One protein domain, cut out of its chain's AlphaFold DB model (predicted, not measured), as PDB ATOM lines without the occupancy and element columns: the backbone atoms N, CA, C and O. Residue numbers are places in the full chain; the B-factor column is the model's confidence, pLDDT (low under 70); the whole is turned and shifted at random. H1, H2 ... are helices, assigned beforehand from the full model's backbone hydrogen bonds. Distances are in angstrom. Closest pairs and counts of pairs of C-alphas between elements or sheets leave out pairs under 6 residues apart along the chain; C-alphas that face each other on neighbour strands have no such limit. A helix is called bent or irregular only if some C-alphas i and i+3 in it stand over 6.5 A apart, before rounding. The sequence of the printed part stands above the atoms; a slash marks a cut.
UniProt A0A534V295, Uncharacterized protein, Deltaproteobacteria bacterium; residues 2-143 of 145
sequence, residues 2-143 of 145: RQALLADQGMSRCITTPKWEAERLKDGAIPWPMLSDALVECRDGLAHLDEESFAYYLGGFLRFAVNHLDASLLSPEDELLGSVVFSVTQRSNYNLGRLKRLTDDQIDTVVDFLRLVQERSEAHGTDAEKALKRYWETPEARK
ATOM      1  N   ARG A   2     180.216 161.479 195.132       45.19
ATOM      2  CA  ARG A   2     178.911 162.152 195.322       45.19
ATOM      3  C   ARG A   2     178.935 163.651 194.989       45.19
ATOM      4  O   ARG A   2     177.932 164.196 194.571       45.19
ATOM      5  N   GLN A   3     180.073 164.316 195.169       49.78
ATOM      6  CA  GLN A   3     180.237 165.742 194.900       49.78
ATOM      7  C   GLN A   3     180.550 166.101 193.438       49.78
ATOM      8  O   GLN A   3     180.128 167.163 193.015       49.78
ATOM      9  N   ALA A   4     181.204 165.244 192.645       48.47
ATOM     10  CA  ALA A   4     181.291 165.462 191.194       48.47
ATOM     11  C   ALA A   4     179.895 165.314 190.568       48.47
ATOM     12  O   ALA A   4     179.472 166.170 189.803       48.47
ATOM     13  N   LEU A   5     179.135 164.321 191.042       48.59
ATOM     14  CA  LEU A   5     177.717 164.152 190.728       48.59
ATOM     15  C   LEU A   5     176.859 165.353 191.187       48.59
ATOM     16  O   LEU A   5     175.980 165.798 190.465       48.59
ATOM     17  N   LEU A   6     177.105 165.910 192.381       47.25
ATOM     18  CA  LEU A   6     176.374 167.087 192.887       47.25
ATOM     19  C   LEU A   6     176.837 168.416 192.267       47.25
ATOM     20  O   LEU A   6     176.045 169.352 192.235       47.25
ATOM     21  N   ALA A   7     178.084 168.527 191.806       51.16
ATOM     22  CA  ALA A   7     178.582 169.673 191.046       51.16
ATOM     23  C   ALA A   7     177.990 169.682 189.631       51.16
ATOM     24  O   ALA A   7     177.636 170.747 189.132       51.16
ATOM     25  N   ASP A   8     177.826 168.498 189.040       47.47
ATOM     26  CA  ASP A   8     177.122 168.280 187.775       47.47
ATOM     27  C   ASP A   8     175.606 168.549 187.909       47.47
ATOM     28  O   ASP A   8     175.003 169.235 187.088       47.47
ATOM     29  N   GLN A   9     174.984 168.120 189.017       46.31
ATOM     30  CA  GLN A   9     173.543 168.294 189.281       46.31
ATOM     31  C   GLN A   9     173.161 169.615 189.987       46.31
ATOM     32  O   GLN A   9     171.977 169.887 190.204       46.31
ATOM     33  N   GLY A  10     174.127 170.441 190.392       43.84
ATOM     34  CA  GLY A  10     173.907 171.629 191.220       43.84
ATOM     35  C   GLY A  10     173.952 172.944 190.438       43.84
ATOM     36  O   GLY A  10     174.969 173.295 189.852       43.84
ATOM     37  N   MET A  11     172.893 173.765 190.519       41.53
ATOM     38  CA  MET A  11     172.873 175.132 189.947       41.53
ATOM     39  C   MET A  11     173.958 176.068 190.525       41.53
ATOM     40  O   MET A  11     174.324 177.058 189.893       41.53
ATOM     41  N   SER A  12     174.489 175.766 191.714       48.38
ATOM     42  CA  SER A  12     175.674 176.421 192.278       48.38
ATOM     43  C   SER A  12     176.894 175.559 191.996       48.38
ATOM     44  O   SER A  12     177.162 174.608 192.723       48.38
ATOM     45  N   ARG A  13     177.647 175.910 190.954       48.59
ATOM     46  CA  ARG A  13     178.890 175.255 190.500       48.59
ATOM     47  C   ARG A  13     180.069 175.361 191.492       48.59
ATOM     48  O   ARG A  13     181.218 175.415 191.070       48.59
ATOM     49  N   CYS A  14     179.803 175.458 192.794       46.66
ATOM     50  CA  CYS A  14     180.800 175.597 193.850       46.66
ATOM     51  C   CYS A  14     180.328 174.850 195.101       46.66
ATOM     52  O   CYS A  14     179.302 175.189 195.693       46.66
ATOM     53  N   ILE A  15     181.109 173.865 195.535       50.72
ATOM     54  CA  ILE A  15     180.940 173.213 196.835       50.72
ATOM     55  C   ILE A  15     181.758 173.998 197.861       50.72
ATOM     56  O   ILE A  15     182.865 174.444 197.579       50.72
ATOM     57  N   THR A  16     181.208 174.207 199.057       48.50
ATOM     58  CA  THR A  16     181.884 174.971 200.111       48.50
ATOM     59  C   THR A  16     183.037 174.178 200.740       48.50
ATOM     60  O   THR A  16     182.902 172.989 201.035       48.50
ATOM     61  N   THR A  17     184.157 174.857 201.014       47.88
ATOM     62  CA  THR A  17     185.415 174.306 201.564       47.88
ATOM     63  C   THR A  17     185.248 173.374 202.784       47.88
ATOM     64  O   THR A  17     185.860 172.310 202.793       47.88
ATOM     65  N   PRO A  18     184.369 173.649 203.775       47.00
ATOM     66  CA  PRO A  18     184.212 172.767 204.943       47.00
ATOM     67  C   PRO A  18     183.543 171.423 204.618       47.00
ATOM     68  O   PRO A  18     183.795 170.412 205.270       47.00
ATOM     69  N   LYS A  19     182.677 171.397 203.595       48.72
ATOM     70  CA  LYS A  19     182.061 170.160 203.091       48.72
ATOM     71  C   LYS A  19     183.077 169.304 202.333       48.72
ATOM     72  O   LYS A  19     182.875 168.102 202.194       48.72
ATOM     73  N   TRP A  20     184.144 169.937 201.852       52.34
ATOM     74  CA  TRP A  20     185.210 169.306 201.099       52.34
ATOM     75  C   TRP A  20     186.199 168.609 202.045       52.34
ATOM     76  O   TRP A  20     186.372 167.401 201.959       52.34
ATOM     77  N   GLU A  21     186.753 169.289 203.047       51.31
ATOM     78  CA  GLU A  21     187.715 168.664 203.977       51.31
ATOM     79  C   GLU A  21     187.180 167.378 204.638       51.31
ATOM     80  O   GLU A  21     187.881 166.367 204.688       51.31
ATOM     81  N   ALA A  22     185.908 167.369 205.050       53.72
ATOM     82  CA  ALA A  22     185.266 166.210 205.674       53.72
ATOM     83  C   ALA A  22     185.087 165.003 204.731       53.72
ATOM     84  O   ALA A  22     185.104 163.861 205.185       53.72
ATOM     85  N   GLU A  23     184.911 165.233 203.429       52.28
ATOM     86  CA  GLU A  23     184.786 164.166 202.429       52.28
ATOM     87  C   GLU A  23     186.154 163.770 201.864       52.28
ATOM     88  O   GLU A  23     186.363 162.596 201.603       52.28
ATOM     89  N   ARG A  24     187.134 164.682 201.791       51.88
ATOM     90  CA  ARG A  24     188.546 164.353 201.517       51.88
ATOM     91  C   ARG A  24     189.113 163.426 202.593       51.88
ATOM     92  O   ARG A  24     189.900 162.541 202.286       51.88
ATOM     93  N   LEU A  25     188.658 163.585 203.836       51.12
ATOM     94  CA  LEU A  25     188.928 162.675 204.954       51.12
ATOM     95  C   LEU A  25     188.240 161.302 204.812       51.12
ATOM     96  O   LEU A  25     188.776 160.319 205.315       51.12
ATOM     97  N   LYS A  26     187.093 161.209 204.124       53.03
ATOM     98  CA  LYS A  26     186.403 159.931 203.843       53.03
ATOM     99  C   LYS A  26     186.954 159.227 202.599       53.03
ATOM    100  O   LYS A  26     187.217 158.031 202.648       53.03
ATOM    101  N   ASP A  27     187.175 159.974 201.518       48.78
ATOM    102  CA  ASP A  27     187.809 159.521 200.273       48.78
ATOM    103  C   ASP A  27     189.311 159.247 200.481       48.78
ATOM    104  O   ASP A  27     189.894 158.437 199.768       48.78
ATOM    105  N   GLY A  28     189.943 159.854 201.493       45.53
ATOM    106  CA  GLY A  28     191.348 159.638 201.860       45.53
ATOM    107  C   GLY A  28     191.689 158.205 202.291       45.53
ATOM    108  O   GLY A  28     192.865 157.887 202.448       45.53
ATOM    109  N   ALA A  29     190.687 157.334 202.450       49.22
ATOM    110  CA  ALA A  29     190.867 155.906 202.705       49.22
ATOM    111  C   ALA A  29     190.974 155.054 201.424       49.22
ATOM    112  O   ALA A  29     191.406 153.904 201.503       49.22
ATOM    113  N   ILE A  30     190.590 155.583 200.255       51.84
ATOM    114  CA  ILE A  30     190.599 154.844 198.988       51.84
ATOM    115  C   ILE A  30     191.718 155.406 198.107       51.84
ATOM    116  O   ILE A  30     191.670 156.575 197.723       51.84
ATOM    117  N   PRO A  31     192.734 154.604 197.749       55.16
ATOM    118  CA  PRO A  31     193.746 155.034 196.800       55.16
ATOM    119  C   PRO A  31     193.082 155.480 195.490       55.16
ATOM    120  O   PRO A  31     192.315 154.716 194.911       55.16
ATOM    121  N   TRP A  32     193.432 156.666 194.978       54.72
ATOM    122  CA  TRP A  32     193.003 157.176 193.660       54.72
ATOM    123  C   TRP A  32     193.002 156.120 192.534       54.72
ATOM    124  O   TRP A  32     192.055 156.097 191.749       54.72
ATOM    125  N   PRO A  33     193.986 155.195 192.468       52.75
ATOM    126  CA  PRO A  33     193.976 154.035 191.573       52.75
ATOM    127  C   PRO A  33     192.720 153.154 191.559       52.75
ATOM    128  O   PRO A  33     192.500 152.464 190.567       52.75
ATOM    129  N   MET A  34     191.947 153.136 192.645       54.59
ATOM    130  CA  MET A  34     190.773 152.282 192.853       54.59
ATOM    131  C   MET A  34     189.446 153.000 192.572       54.59
ATOM    132  O   MET A  34     188.386 152.409 192.750       54.59
ATOM    133  N   LEU A  35     189.485 154.264 192.138       59.09
ATOM    134  CA  LEU A  35     188.289 155.064 191.856       59.09
ATOM    135  C   LEU A  35     187.803 154.956 190.398       59.09
ATOM    136  O   LEU A  35     186.811 155.600 190.074       59.09
ATOM    137  N   SER A  36     188.474 154.184 189.527       56.75
ATOM    138  CA  SER A  36     188.284 154.240 188.064       56.75
ATOM    139  C   SER A  36     186.837 154.058 187.618       56.75
ATOM    140  O   SER A  36     186.329 154.891 186.878       56.75
ATOM    141  N   ASP A  37     186.152 153.023 188.086       59.97
ATOM    142  CA  ASP A  37     184.887 152.615 187.460       59.97
ATOM    143  C   ASP A  37     183.749 153.565 187.818       59.97
ATOM    144  O   ASP A  37     182.868 153.853 187.014       59.97
ATOM    145  N   ALA A  38     183.804 154.138 189.013       61.84
ATOM    146  CA  ALA A  38     182.763 155.034 189.471       61.84
ATOM    147  C   ALA A  38     183.029 156.509 189.063       61.84
ATOM    148  O   ALA A  38     182.215 157.400 189.316       61.84
ATOM    149  N   LEU A  39     184.126 156.773 188.329       65.25
ATOM    150  CA  LEU A  39     184.302 158.017 187.566       65.25
ATOM    151  C   LEU A  39     183.401 158.074 186.324       65.25
ATOM    152  O   LEU A  39     183.029 159.178 185.934       65.25
ATOM    153  N   VAL A  40     182.982 156.934 185.757       60.31
ATOM    154  CA  VAL A  40     182.018 156.894 184.635       60.31
ATOM    155  C   VAL A  40     180.704 157.573 185.023       60.31
ATOM    156  O   VAL A  40     180.135 158.338 184.248       60.31
ATOM    157  N   GLU A  41     180.256 157.374 186.264       62.06
ATOM    158  CA  GLU A  41     179.058 158.037 186.793       62.06
ATOM    159  C   GLU A  41     179.221 159.557 186.905       62.06
ATOM    160  O   GLU A  41     178.235 160.287 186.903       62.06
ATOM    161  N   CYS A  42     180.462 160.043 186.990       64.19
ATOM    162  CA  CYS A  42     180.757 161.462 187.107       64.19
ATOM    163  C   CYS A  42     180.796 162.185 185.757       64.19
ATOM    164  O   CYS A  42     180.850 163.408 185.802       64.19
ATOM    165  N   ARG A  43     180.772 161.482 184.609       68.38
ATOM    166  CA  ARG A  43     180.777 162.042 183.238       68.38
ATOM    167  C   ARG A  43     181.628 163.323 183.123       68.38
ATOM    168  O   ARG A  43     182.837 163.280 183.322       68.38
ATOM    169  N   ASP A  44     181.000 164.480 182.918       66.44
ATOM    170  CA  ASP A  44     181.657 165.783 182.733       66.44
ATOM    171  C   ASP A  44     182.057 166.499 184.033       66.44
ATOM    172  O   ASP A  44     182.477 167.659 184.030       66.44
ATOM    173  N   GLY A  45     181.986 165.811 185.169       71.25
ATOM    174  CA  GLY A  45     182.248 166.362 186.491       71.25
ATOM    175  C   GLY A  45     183.622 167.021 186.605       71.25
ATOM    176  O   GLY A  45     183.739 168.033 187.295       71.25
ATOM    177  N   LEU A  46     184.640 166.529 185.880       78.12
ATOM    178  CA  LEU A  46     185.974 167.147 185.838       78.12
ATOM    179  C   LEU A  46     185.921 168.590 185.309       78.12
ATOM    180  O   LEU A  46     186.561 169.482 185.874       78.12
ATOM    181  N   ALA A  47     185.117 168.844 184.273       78.25
ATOM    182  CA  ALA A  47     184.974 170.156 183.651       78.25
ATOM    183  C   ALA A  47     184.247 171.168 184.549       78.25
ATOM    184  O   ALA A  47     184.271 172.369 184.257       78.25
ATOM    185  N   HIS A  48     183.653 170.722 185.659       80.56
ATOM    186  CA  HIS A  48     182.910 171.542 186.616       80.56
ATOM    187  C   HIS A  48     183.619 171.740 187.960       80.56
ATOM    188  O   HIS A  48     183.141 172.512 188.788       80.56
ATOM    189  N   LEU A  49     184.782 171.117 188.167       82.19
ATOM    190  CA  LEU A  49     185.549 171.285 189.400       82.19
ATOM    191  C   LEU A  49     186.162 172.691 189.524       82.19
ATOM    192  O   LEU A  49     186.546 173.332 188.537       82.19
ATOM    193  N   ASP A  50     186.285 173.170 190.762       84.38
ATOM    194  CA  ASP A  50     187.127 174.324 191.091       84.38
ATOM    195  C   ASP A  50     188.626 174.011 190.869       84.38
ATOM    196  O   ASP A  50     188.999 172.884 190.549       84.38
ATOM    197  N   GLU A  51     189.503 175.011 191.010       88.75
ATOM    198  CA  GLU A  51     190.938 174.852 190.730       88.75
ATOM    199  C   GLU A  51     191.638 173.796 191.600       88.75
ATOM    200  O   GLU A  51     192.493 173.064 191.096       88.75
ATOM    201  N   GLU A  52     191.305 173.716 192.889       85.12
ATOM    202  CA  GLU A  52     191.959 172.796 193.826       85.12
ATOM    203  C   GLU A  52     191.462 171.367 193.605       85.12
ATOM    204  O   GLU A  52     192.253 170.429 193.478       85.12
ATOM    205  N   SER A  53     190.143 171.218 193.498       80.12
ATOM    206  CA  SER A  53     189.477 169.953 193.218       80.12
ATOM    207  C   SER A  53     189.929 169.375 191.880       80.12
ATOM    208  O   SER A  53     190.207 168.180 191.788       80.12
ATOM    209  N   PHE A  54     190.059 170.222 190.854       88.19
ATOM    210  CA  PHE A  54     190.561 169.817 189.547       88.19
ATOM    211  C   PHE A  54     191.963 169.222 189.652       88.19
ATOM    212  O   PHE A  54     192.170 168.080 189.249       88.19
ATOM    213  N   ALA A  55     192.915 169.958 190.237       87.94
ATOM    214  CA  ALA A  55     194.293 169.493 190.359       87.94
ATOM    215  C   ALA A  55     194.390 168.179 191.147       87.94
ATOM    216  O   ALA A  55     195.211 167.322 190.833       87.94
ATOM    217  N   TYR A  56     193.536 168.002 192.153       83.00
ATOM    218  CA  TYR A  56     193.516 166.803 192.978       83.00
ATOM    219  C   TYR A  56     192.967 165.565 192.255       83.00
ATOM    220  O   TYR A  56     193.575 164.498 192.304       83.00
ATOM    221  N   TYR A  57     191.824 165.689 191.576       82.50
ATOM    222  CA  TYR A  57     191.164 164.547 190.938       82.50
ATOM    223  C   TYR A  57     191.686 164.231 189.535       82.50
ATOM    224  O   TYR A  57     191.497 163.101 189.083       82.50
ATOM    225  N   LEU A  58     192.374 165.168 188.871       88.31
ATOM    226  CA  LEU A  58     192.861 165.005 187.497       88.31
ATOM    227  C   LEU A  58     193.605 163.680 187.285       88.31
ATOM    228  O   LEU A  58     193.325 162.984 186.316       88.31
ATOM    229  N   GLY A  59     194.482 163.276 188.207       85.88
ATOM    230  CA  GLY A  59     195.222 162.013 188.082       85.88
ATOM    231  C   GLY A  59     194.326 160.767 187.992       85.88
ATOM    232  O   GLY A  59     194.635 159.838 187.249       85.88
ATOM    233  N   GLY A  60     193.188 160.755 188.697       83.69
ATOM    234  CA  GLY A  60     192.210 159.666 188.613       83.69
ATOM    235  C   GLY A  60     191.527 159.611 187.245       83.69
ATOM    236  O   GLY A  60     191.429 158.544 186.644       83.69
ATOM    237  N   PHE A  61     191.136 160.775 186.725       87.44
ATOM    238  CA  PHE A  61     190.546 160.905 185.393       87.44
ATOM    239  C   PHE A  61     191.536 160.549 184.274       87.44
ATOM    240  O   PHE A  61     191.167 159.837 183.346       87.44
ATOM    241  N   LEU A  62     192.806 160.957 184.385       90.31
ATOM    242  CA  LEU A  62     193.858 160.578 183.433       90.31
ATOM    243  C   LEU A  62     194.070 159.060 183.411       90.31
ATOM    244  O   LEU A  62     194.123 158.462 182.342       90.31
ATOM    245  N   ARG A  63     194.131 158.409 184.579       87.38
ATOM    246  CA  ARG A  63     194.250 156.945 184.662       87.38
ATOM    247  C   ARG A  63     193.055 156.240 184.024       87.38
ATOM    248  O   ARG A  63     193.250 155.271 183.295       87.38
ATOM    249  N   PHE A  64     191.839 156.708 184.310       87.44
ATOM    250  CA  PHE A  64     190.635 156.178 183.678       87.44
ATOM    251  C   PHE A  64     190.733 156.277 182.153       87.44
ATOM    252  O   PHE A  64     190.555 155.272 181.471       87.44
ATOM    253  N   ALA A  65     191.078 157.462 181.645       90.06
ATOM    254  CA  ALA A  65     191.205 157.732 180.221       90.06
ATOM    255  C   ALA A  65     192.242 156.813 179.559       90.06
ATOM    256  O   ALA A  65     191.946 156.211 178.536       90.06
ATOM    257  N   VAL A  66     193.418 156.627 180.175       91.25
ATOM    258  CA  VAL A  66     194.464 155.711 179.678       91.25
ATOM    259  C   VAL A  66     193.966 154.267 179.574       91.25
ATOM    260  O   VAL A  66     194.250 153.592 178.586       91.25
ATOM    261  N   ASN A  67     193.209 153.792 180.565       89.56
ATOM    262  CA  ASN A  67     192.682 152.424 180.576       89.56
ATOM    263  C   ASN A  67     191.578 152.183 179.532       89.56
ATOM    264  O   ASN A  67     191.288 151.029 179.230       89.56
ATOM    265  N   HIS A  68     190.983 153.248 178.991       89.75
ATOM    266  CA  HIS A  68     189.860 153.187 178.056       89.75
ATOM    267  C   HIS A  68     190.150 153.915 176.734       89.75
ATOM    268  O   HIS A  68     189.228 154.309 176.028       89.75
ATOM    269  N   LEU A  69     191.427 154.079 176.370       90.19
ATOM    270  CA  LEU A  69     191.833 154.749 175.126       90.19
ATOM    271  C   LEU A  69     191.254 154.111 173.861       90.19
ATOM    272  O   LEU A  69     191.028 154.810 172.880       90.19
ATOM    273  N   ASP A  70     191.047 152.795 173.894       88.31
ATOM    274  CA  ASP A  70     190.525 152.015 172.771       88.31
ATOM    275  C   ASP A  70     189.024 151.705 172.938       88.31
ATOM    276  O   ASP A  70     188.509 150.764 172.326       88.31
ATOM    277  N   ALA A  71     188.320 152.434 173.812       88.06
ATOM    278  CA  ALA A  71     186.884 152.263 173.979       88.06
ATOM    279  C   ALA A  71     186.144 152.546 172.662       88.06
ATOM    280  O   ALA A  71     186.571 153.348 171.832       88.06
ATOM    281  N   SER A  72     185.014 151.867 172.465       89.44
ATOM    282  CA  SER A  72     184.182 152.080 171.282       89.44
ATOM    283  C   SER A  72     183.717 153.532 171.214       89.44
ATOM    284  O   SER A  72     183.247 154.076 172.214       89.44
ATOM    285  N   LEU A  73     183.774 154.127 170.024       86.81
ATOM    286  CA  LEU A  73     183.257 155.473 169.787       86.81
ATOM    287  C   LEU A  73     181.800 155.579 170.271       86.81
ATOM    288  O   LEU A  73     180.998 154.681 169.997       86.81
ATOM    289  N   LEU A  74     181.456 156.678 170.948       86.00
ATOM    290  CA  LEU A  74     180.134 156.930 171.557       86.00
ATOM    291  C   LEU A  74     179.793 156.051 172.776       86.00
ATOM    292  O   LEU A  74     178.641 156.029 173.217       86.00
ATOM    293  N   SER A  75     180.756 155.304 173.319       89.00
ATOM    294  CA  SER A  75     180.597 154.672 174.632       89.00
ATOM    295  C   SER A  75     180.722 155.712 175.756       89.00
ATOM    296  O   SER A  75     181.388 156.732 175.568       89.00
ATOM    297  N   PRO A  76     180.124 155.487 176.940       86.88
ATOM    298  CA  PRO A  76     180.328 156.362 178.099       86.88
ATOM    299  C   PRO A  76     181.808 156.569 178.458       86.88
ATOM    300  O   PRO A  76     182.202 157.628 178.944       86.88
ATOM    301  N   GLU A  77     182.637 155.556 178.219       88.44
ATOM    302  CA  GLU A  77     184.079 155.593 178.421       88.44
ATOM    303  C   GLU A  77     184.773 156.537 177.423       88.44
ATOM    304  O   GLU A  77     185.630 157.323 177.830       88.44
ATOM    305  N   ASP A  78     184.372 156.496 176.149       89.62
ATOM    306  CA  ASP A  78     184.835 157.406 175.090       89.62
ATOM    307  C   ASP A  78     184.374 158.852 175.342       89.62
ATOM    308  O   ASP A  78     185.169 159.786 175.245       89.62
ATOM    309  N   GLU A  79     183.126 159.051 175.785       88.06
ATOM    310  CA  GLU A  79     182.636 160.369 176.216       88.06
ATOM    311  C   GLU A  79     183.507 160.946 177.343       88.06
ATOM    312  O   GLU A  79     183.924 162.108 177.294       88.06
ATOM    313  N   LEU A  80     183.841 160.124 178.344       87.69
ATOM    314  CA  LEU A  80     184.689 160.542 179.456       87.69
ATOM    315  C   LEU A  80     186.136 160.799 179.011       87.69
ATOM    316  O   LEU A  80     186.726 161.798 179.423       87.69
ATOM    317  N   LEU A  81     186.702 159.966 178.135       89.62
ATOM    318  CA  LEU A  81     188.005 160.214 177.510       89.62
ATOM    319  C   LEU A  81     188.021 161.577 176.804       89.62
ATOM    320  O   LEU A  81     188.908 162.397 177.069       89.62
ATOM    321  N   GLY A  82     187.016 161.851 175.972       89.94
ATOM    322  CA  GLY A  82     186.847 163.131 175.293       89.94
ATOM    323  C   GLY A  82     186.754 164.302 176.272       89.94
ATOM    324  O   GLY A  82     187.410 165.326 176.072       89.94
ATOM    325  N   SER A  83     186.020 164.140 177.375       89.94
ATOM    326  CA  SER A  83     185.898 165.146 178.441       89.94
ATOM    327  C   SER A  83     187.232 165.424 179.146       89.94
ATOM    328  O   SER A  83     187.577 166.583 179.417       89.94
ATOM    329  N   VAL A  84     188.045 164.389 179.390       91.81
ATOM    330  CA  VAL A  84     189.394 164.532 179.961       91.81
ATOM    331  C   VAL A  84     190.314 165.270 178.998       91.81
ATOM    332  O   VAL A  84     190.941 166.252 179.402       91.81
ATOM    333  N   VAL A  85     190.351 164.860 177.725       92.62
ATOM    334  CA  VAL A  85     191.128 165.545 176.680       92.62
ATOM    335  C   VAL A  85     190.695 167.006 176.587       92.62
ATOM    336  O   VAL A  85     191.525 167.911 176.678       92.62
ATOM    337  N   PHE A  86     189.396 167.278 176.497       91.12
ATOM    338  CA  PHE A  86     188.869 168.639 176.465       91.12
ATOM    339  C   PHE A  86     189.308 169.457 177.688       91.12
ATOM    340  O   PHE A  86     189.803 170.576 177.549       91.12
ATOM    341  N   SER A  87     189.221 168.879 178.886       91.00
ATOM    342  CA  SER A  87     189.586 169.540 180.142       91.00
ATOM    343  C   SER A  87     191.062 169.932 180.217       91.00
ATOM    344  O   SER A  87     191.393 170.960 180.811       91.00
ATOM    345  N   VAL A  88     191.963 169.168 179.594       92.19
ATOM    346  CA  VAL A  88     193.394 169.511 179.542       92.19
ATOM    347  C   VAL A  88     193.788 170.301 178.290       92.19
ATOM    348  O   VAL A  88     194.890 170.838 178.232       92.19
ATOM    349  N   THR A  89     192.911 170.442 177.295       89.12
ATOM    350  CA  THR A  89     193.208 171.177 176.050       89.12
ATOM    351  C   THR A  89     192.528 172.550 175.972       89.12
ATOM    352  O   THR A  89     193.071 173.471 175.354       89.12
ATOM    353  N   GLN A  90     191.380 172.746 176.628       87.75
ATOM    354  CA  GLN A  90     190.614 173.991 176.567       87.75
ATOM    355  C   GLN A  90     191.345 175.157 177.263       87.75
ATOM    356  O   GLN A  90     191.820 175.052 178.392       87.75
ATOM    357  N   ARG A  91     191.393 176.329 176.614       85.31
ATOM    358  CA  ARG A  91     192.169 177.506 177.067       85.31
ATOM    359  C   ARG A  91     191.316 178.684 177.556       85.31
ATOM    360  O   ARG A  91     191.703 179.838 177.401       85.31
ATOM    361  N   SER A  92     190.147 178.421 178.136       87.94
ATOM    362  CA  SER A  92     189.337 179.485 178.747       87.94
ATOM    363  C   SER A  92     190.033 180.046 179.996       87.94
ATOM    364  O   SER A  92     190.696 179.298 180.707       87.94
ATOM    365  N   ASN A  93     189.862 181.339 180.310       86.62
ATOM    366  CA  ASN A  93     190.468 181.961 181.506       86.62
ATOM    367  C   ASN A  93     190.201 181.168 182.793       86.62
ATOM    368  O   ASN A  93     191.073 181.065 183.653       86.62
ATOM    369  N   TYR A  94     189.005 180.593 182.889       84.00
ATOM    370  CA  TYR A  94     188.611 179.715 183.978       84.00
ATOM    371  C   TYR A  94     189.469 178.444 184.034       84.00
ATOM    372  O   TYR A  94     190.058 178.147 185.070       84.00
ATOM    373  N   ASN A  95     189.629 177.739 182.909       88.38
ATOM    374  CA  ASN A  95     190.446 176.531 182.865       88.38
ATOM    375  C   ASN A  95     191.936 176.829 183.089       88.38
ATOM    376  O   ASN A  95     192.618 176.075 183.775       88.38
ATOM    377  N   LEU A  96     192.439 177.973 182.608       89.56
ATOM    378  CA  LEU A  96     193.817 178.408 182.873       89.56
ATOM    379  C   LEU A  96     194.123 178.534 184.367       89.56
ATOM    380  O   LEU A  96     195.254 178.271 184.767       89.56
ATOM    381  N   GLY A  97     193.149 178.957 185.178       89.50
ATOM    382  CA  GLY A  97     193.286 178.987 186.635       89.50
ATOM    383  C   GLY A  97     193.564 177.596 187.202       89.50
ATOM    384  O   GLY A  97     194.532 177.405 187.933       89.50
ATOM    385  N   ARG A  98     192.797 176.597 186.753       90.75
ATOM    386  CA  ARG A  98     192.969 175.192 187.149       90.75
ATOM    387  C   ARG A  98     194.309 174.618 186.701       90.75
ATOM    388  O   ARG A  98     195.033 174.049 187.511       90.75
ATOM    389  N   LEU A  99     194.674 174.817 185.432       91.69
ATOM    390  CA  LEU A  99     195.926 174.293 184.874       91.69
ATOM    391  C   LEU A  99     197.162 174.860 185.592       91.69
ATOM    392  O   LEU A  99     198.155 174.159 185.745       91.69
ATOM    393  N   LYS A 100     197.100 176.101 186.094       90.81
ATOM    394  CA  LYS A 100     198.188 176.720 186.877       90.81
ATOM    395  C   LYS A 100     198.387 176.113 188.264       90.81
ATOM    396  O   LYS A 100     199.440 176.329 188.862       90.81
ATOM    397  N   ARG A 101     197.395 175.394 188.800       90.56
ATOM    398  CA  ARG A 101     197.520 174.697 190.089       90.56
ATOM    399  C   ARG A 101     198.291 173.394 189.992       90.56
ATOM    400  O   ARG A 101     198.686 172.869 191.029       90.56
ATOM    401  N   LEU A 102     198.519 172.893 188.783       91.31
ATOM    402  CA  LEU A 102     199.253 171.656 188.601       91.31
ATOM    403  C   LEU A 102     200.706 171.811 189.069       91.31
ATOM    404  O   LEU A 102     201.368 172.842 188.886       91.31
ATOM    405  N   THR A 103     201.181 170.766 189.731       91.31
ATOM    406  CA  THR A 103     202.600 170.551 190.021       91.31
ATOM    407  C   THR A 103     203.342 170.160 188.747       91.31
ATOM    408  O   THR A 103     202.723 169.798 187.749       91.31
ATOM    409  N   ASP A 104     204.668 170.238 188.775       91.69
ATOM    410  CA  ASP A 104     205.482 169.909 187.605       91.69
ATOM    411  C   ASP A 104     205.315 168.427 187.223       91.69
ATOM    412  O   ASP A 104     205.119 168.132 186.049       91.69
ATOM    413  N   ASP A 105     205.223 167.531 188.210       91.12
ATOM    414  CA  ASP A 105     204.942 166.104 187.999       91.12
ATOM    415  C   ASP A 105     203.560 165.865 187.360       91.12
ATOM    416  O   ASP A 105     203.385 165.007 186.492       91.12
ATOM    417  N   GLN A 106     202.547 166.640 187.765       91.81
ATOM    418  CA  GLN A 106     201.212 166.560 187.165       91.81
ATOM    419  C   GLN A 106     201.200 167.100 185.735       91.81
ATOM    420  O   GLN A 106     200.502 166.548 184.888       91.81
ATOM    421  N   ILE A 107     201.963 168.160 185.459       95.00
ATOM    422  CA  ILE A 107     202.155 168.680 184.101       95.00
ATOM    423  C   ILE A 107     202.805 167.606 183.226       95.00
ATOM    424  O   ILE A 107     202.306 167.347 182.134       95.00
ATOM    425  N   ASP A 108     203.856 166.948 183.715       94.69
ATOM    426  CA  ASP A 108     204.548 165.876 182.991       94.69
ATOM    427  C   ASP A 108     203.600 164.709 182.698       94.69
ATOM    428  O   ASP A 108     203.505 164.250 181.563       94.69
ATOM    429  N   THR A 109     202.781 164.328 183.679       94.19
ATOM    430  CA  THR A 109     201.749 163.296 183.504       94.19
ATOM    431  C   THR A 109     200.721 163.681 182.429       94.19
ATOM    432  O   THR A 109     200.304 162.836 181.640       94.19
ATOM    433  N   VAL A 110     200.299 164.951 182.370       95.75
ATOM    434  CA  VAL A 110     199.383 165.433 181.320       95.75
ATOM    435  C   VAL A 110     200.057 165.411 179.948       95.75
ATOM    436  O   VAL A 110     199.418 165.023 178.972       95.75
ATOM    437  N   VAL A 111     201.330 165.800 179.858       96.81
ATOM    438  CA  VAL A 111     202.106 165.738 178.609       96.81
ATOM    439  C   VAL A 111     202.185 164.299 178.103       96.81
ATOM    440  O   VAL A 111     201.873 164.052 176.938       96.81
ATOM    441  N   ASP A 112     202.539 163.352 178.969       97.00
ATOM    442  CA  ASP A 112     202.640 161.937 178.608       97.00
ATOM    443  C   ASP A 112     201.284 161.361 178.186       97.00
ATOM    444  O   ASP A 112     201.189 160.667 177.172       97.00
ATOM    445  N   PHE A 113     200.209 161.718 178.897       96.62
ATOM    446  CA  PHE A 113     198.847 161.363 178.502       96.62
ATOM    447  C   PHE A 113     198.491 161.900 177.110       96.62
ATOM    448  O   PHE A 113     197.986 161.153 176.274       96.62
ATOM    449  N   LEU A 114     198.760 163.177 176.834       97.12
ATOM    450  CA  LEU A 114     198.441 163.782 175.541       97.12
ATOM    451  C   LEU A 114     199.250 163.168 174.398       97.12
ATOM    452  O   LEU A 114     198.702 162.976 173.315       97.12
ATOM    453  N   ARG A 115     200.518 162.813 174.628       97.62
ATOM    454  CA  ARG A 115     201.324 162.076 173.642       97.62
ATOM    455  C   ARG A 115     200.725 160.707 173.352       97.62
ATOM    456  O   ARG A 115     200.563 160.342 172.193       97.62
ATOM    457  N   LEU A 116     200.301 159.993 174.392       96.69
ATOM    458  CA  LEU A 116     199.654 158.696 174.234       96.69
ATOM    459  C   LEU A 116     198.331 158.798 173.454       96.69
ATOM    460  O   LEU A 116     198.082 157.990 172.562       96.69
ATOM    461  N   VAL A 117     197.499 159.806 173.746       96.00
ATOM    462  CA  VAL A 117     196.258 160.080 172.997       96.00
ATOM    463  C   VAL A 117     196.563 160.440 171.543       96.00
ATOM    464  O   VAL A 117     195.893 159.933 170.648       96.00
ATOM    465  N   GLN A 118     197.573 161.281 171.297       96.12
ATOM    466  CA  GLN A 118     198.020 161.645 169.951       96.12
ATOM    467  C   GLN A 118     198.396 160.415 169.120       96.12
ATOM    468  O   GLN A 118     198.048 160.347 167.943       96.12
ATOM    469  N   GLU A 119     199.110 159.463 169.718       95.62
ATOM    470  CA  GLU A 119     199.592 158.265 169.029       95.62
ATOM    471  C   GLU A 119     198.498 157.220 168.797       95.62
ATOM    472  O   GLU A 119     198.540 156.508 167.794       95.62
ATOM    473  N   ARG A 120     197.544 157.094 169.728       94.00
ATOM    474  CA  ARG A 120     196.638 155.937 169.779       94.00
ATOM    475  C   ARG A 120     195.176 156.234 169.475       94.00
ATOM    476  O   ARG A 120     194.464 155.321 169.077       94.00
ATOM    477  N   SER A 121     194.712 157.466 169.668       91.12
ATOM    478  CA  SER A 121     193.303 157.817 169.471       91.12
ATOM    479  C   SER A 121     193.091 158.495 168.121       91.12
ATOM    480  O   SER A 121     193.512 159.634 167.916       91.12
ATOM    481  N   GLU A 122     192.366 157.838 167.216       88.06
ATOM    482  CA  GLU A 122     191.951 158.455 165.947       88.06
ATOM    483  C   GLU A 122     191.005 159.645 166.177       88.06
ATOM    484  O   GLU A 122     191.110 160.668 165.499       88.06
ATOM    485  N   ALA A 123     190.111 159.540 167.167       89.56
ATOM    486  CA  ALA A 123     189.100 160.554 167.457       89.56
ATOM    487  C   ALA A 123     189.683 161.819 168.111       89.56
ATOM    488  O   ALA A 123     189.270 162.932 167.786       89.56
ATOM    489  N   HIS A 124     190.655 161.667 169.018       92.44
ATOM    490  CA  HIS A 124     191.153 162.769 169.853       92.44
ATOM    491  C   HIS A 124     192.610 163.164 169.582       92.44
ATOM    492  O   HIS A 124     193.076 164.187 170.095       92.44
ATOM    493  N   GLY A 125     193.340 162.406 168.760       93.00
ATOM    494  CA  GLY A 125     194.781 162.589 168.599       93.00
ATOM    495  C   GLY A 125     195.184 163.953 168.028       93.00
ATOM    496  O   GLY A 125     196.157 164.559 168.480       93.00
ATOM    497  N   THR A 126     194.386 164.505 167.107       94.44
ATOM    498  CA  THR A 126     194.631 165.843 166.531       94.44
ATOM    499  C   THR A 126     194.519 166.958 167.578       94.44
ATOM    500  O   THR A 126     195.278 167.931 167.547       94.44
ATOM    501  N   ASP A 127     193.564 166.859 168.503       92.69
ATOM    502  CA  ASP A 127     193.379 167.879 169.539       92.69
ATOM    503  C   ASP A 127     194.470 167.790 170.606       92.69
ATOM    504  O   ASP A 127     194.979 168.824 171.054       92.69
ATOM    505  N   ALA A 128     194.911 166.570 170.925       94.75
ATOM    506  CA  ALA A 128     196.054 166.344 171.795       94.75
ATOM    507  C   ALA A 128     197.348 166.945 171.217       94.75
ATOM    508  O   ALA A 128     198.025 167.716 171.902       94.75
ATOM    509  N   GLU A 129     197.635 166.710 169.931       96.19
ATOM    510  CA  GLU A 129     198.792 167.296 169.237       96.19
ATOM    511  C   GLU A 129     198.779 168.832 169.304       96.19
ATOM    512  O   GLU A 129     199.785 169.479 169.623       96.19
ATOM    513  N   LYS A 130     197.629 169.450 169.006       94.56
ATOM    514  CA  LYS A 130     197.493 170.911 169.049       94.56
ATOM    515  C   LYS A 130     197.742 171.452 170.452       94.56
ATOM    516  O   LYS A 130     198.369 172.503 170.583       94.56
ATOM    517  N   ALA A 131     197.243 170.778 171.484       93.44
ATOM    518  CA  ALA A 131     197.418 171.212 172.863       93.44
ATOM    519  C   ALA A 131     198.872 171.098 173.332       93.44
ATOM    520  O   ALA A 131     199.359 172.024 173.989       93.44
ATOM    521  N   LEU A 132     199.572 170.024 172.948       95.62
ATOM    522  CA  LEU A 132     201.008 169.857 173.186       95.62
ATOM    523  C   LEU A 132     201.793 171.047 172.632       95.62
ATOM    524  O   LEU A 132     202.408 171.796 173.395       95.62
ATOM    525  N   LYS A 133     201.653 171.306 171.327       94.62
ATOM    526  CA  LYS A 133     202.387 172.368 170.622       94.62
ATOM    527  C   LYS A 133     202.074 173.773 171.135       94.62
ATOM    528  O   LYS A 133     202.945 174.638 171.144       94.62
ATOM    529  N   ARG A 134     200.817 174.037 171.495       92.19
ATOM    530  CA  ARG A 134     200.362 175.393 171.848       92.19
ATOM    531  C   ARG A 134     200.604 175.766 173.300       92.19
ATOM    532  O   ARG A 134     200.617 176.955 173.596       92.19
ATOM    533  N   TYR A 135     200.716 174.791 174.198       92.50
ATOM    534  CA  TYR A 135     200.810 175.081 175.623       92.50
ATOM    535  C   TYR A 135     201.707 174.111 176.377       92.50
ATOM    536  O   TYR A 135     202.664 174.562 177.000       92.50
ATOM    537  N   TRP A 136     201.410 172.813 176.345       94.81
ATOM    538  CA  TRP A 136     202.001 171.867 177.296       94.81
ATOM    539  C   TRP A 136     203.505 171.658 177.115       94.81
ATOM    540  O   TRP A 136     204.210 171.482 178.102       94.81
ATOM    541  N   GLU A 137     204.016 171.772 175.890       93.50
ATOM    542  CA  GLU A 137     205.457 171.708 175.607       93.50
ATOM    543  C   GLU A 137     206.135 173.091 175.631       93.50
ATOM    544  O   GLU A 137     207.303 173.236 175.274       93.50
ATOM    545  N   THR A 138     205.417 174.133 176.057       92.62
ATOM    546  CA  THR A 138     205.942 175.501 176.138       92.62
ATOM    547  C   THR A 138     206.336 175.861 177.576       92.62
ATOM    548  O   THR A 138     205.762 175.332 178.532       92.62
ATOM    549  N   PRO A 139     207.236 176.843 177.777       90.62
ATOM    550  CA  PRO A 139     207.552 177.346 179.116       90.62
ATOM    551  C   PRO A 139     206.342 177.920 179.870       90.62
ATOM    552  O   PRO A 139     206.374 178.023 181.096       90.62
ATOM    553  N   GLU A 140     205.272 178.305 179.162       88.75
ATOM    554  CA  GLU A 140     204.060 178.850 179.778       88.75
ATOM    555  C   GLU A 140     203.401 177.841 180.723       88.75
ATOM    556  O   GLU A 140     202.942 178.238 181.794       88.75
ATOM    557  N   ALA A 141     203.412 176.547 180.379       88.88
ATOM    558  CA  ALA A 141     202.794 175.502 181.193       88.88
ATOM    559  C   ALA A 141     203.397 175.394 182.598       88.88
ATOM    560  O   ALA A 141     202.688 175.065 183.543       88.88
ATOM    561  N   ARG A 142     204.679 175.743 182.746       91.31
ATOM    562  CA  ARG A 142     205.419 175.672 184.016       91.31
ATOM    563  C   ARG A 142     205.537 177.015 184.730       91.31
ATOM    564  O   ARG A 142     206.137 177.108 185.800       91.31
ATOM    565  N   LYS A 143     204.981 178.089 184.166       87.12
ATOM    566  CA  LYS A 143     205.081 179.422 184.759       87.12
ATOM    567  C   LYS A 143     204.139 179.542 185.963       87.12
ATOM    568  O   LYS A 143     202.953 179.834 185.808       87.12
TER     569      LYS A 143
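What this domain is: This is residues 2 to 143 of the 145 residues of an uncharacterized protein of Deltaproteobacteria bacterium (UniProt A0A534V295). A kinked helix, H5, runs through the middle of a rounded body of helices, with H6 crossing it and H7 packed on its first residues. The helical hairpin of H8 and H9 lies toward one end of the longest axis, with short H10 at H8's start; short H3, H4 and H1 lie toward the other end, where H2 sits farthest out and touches no helix. The printed part has 142 residues with ten named helices, H1 to H10 in chain order, and no named strand: the class is all helix. It is compact, with a radius of gyration of the C-alphas of 14.7 A and spans of 40 by 36 by 29 A.

How they stand to each other: H5, residues 51 to 67, is the hub, touching five helices; it has a kink of 41 degrees near residue 58 and is irregular, with C-alphas 56 and 59 7.1 A apart. H6, residues 76 to 89, touches residues 61 to 65 of H5 at a steep tilt of 49 degrees, opposite ways; the closest C-alphas, of Ala 65 and Leu 81, are 4.9 A apart. H8, residues 104 to 120, touches residues 59 to 66 of H5, closest at the C-alphas of Leu 62 and Phe 113, 7.1 A. H9, residues 125 to 136, only just irregular with C-alphas 133 and 136 6.7 A apart, forms a hairpin with H8 at a shallow tilt of 28 degrees, opposite ways; the closest C-alphas, of Gln 118 and Gly 125, are 3.6 A apart. With residues 127 to 131 H9 touches H6, closest at the C-alphas of Thr 89 and Ala 131, 5.3 A. H7, residues 93 to 99, touches residues 51 to 55 of H5, closest at the C-alphas of Glu 51 and Arg 98, 4.1 A. H10, residues 139 to 142, only just touches H8, with 3 pairs of C-alphas within 8 A, the closest those of Asp 104 and Arg 142, 6.8 A. H4, residues 45 to 48, touches H6, closest at the C-alphas of Ala 47 and Ser 87, 5.8 A. H3, residues 37 to 42, only just touches H5, with 3 pairs of C-alphas within 8 A, the closest those of Leu 39 and Phe 61, 7.2 A. H1, residues 2 to 9, touches H4, closest at the C-alphas of Ala 4 and Gly 45, 4.9 A. H2, residues 17 to 27, is apart from the other helices. Every O i to N i+4 pair is within hydrogen-bond range in H1, H6, H8 and H9, against 5 of 7 in H2, 11 of 13 in H5, 2 of 3 in H7 and 0 of 2 in H3, where 2 of 3 O i to N i+3 pairs are; H4 and H10 are too short for an i+4 pair.

Where its parts are: H5 is 24.7 A long, from C-alpha 51 at (190.938, 174.852, 190.730); H8 is 24.3 A, H6 19.7 A, H2 15.0 A and H9 14.6 A. H1 begins at C-alpha 2, (178.911, 162.152, 195.322), and H10 ends at C-alpha 142, (205.419, 175.672, 184.016).

The domain as a whole: The C-alphas farthest apart, of Pro 18 and Glu 122, are 42.3 A apart. The printed part has no cut, and no link is long. Mean pLDDT of the printed part is 78.6; residues 2 to 44 are under 70.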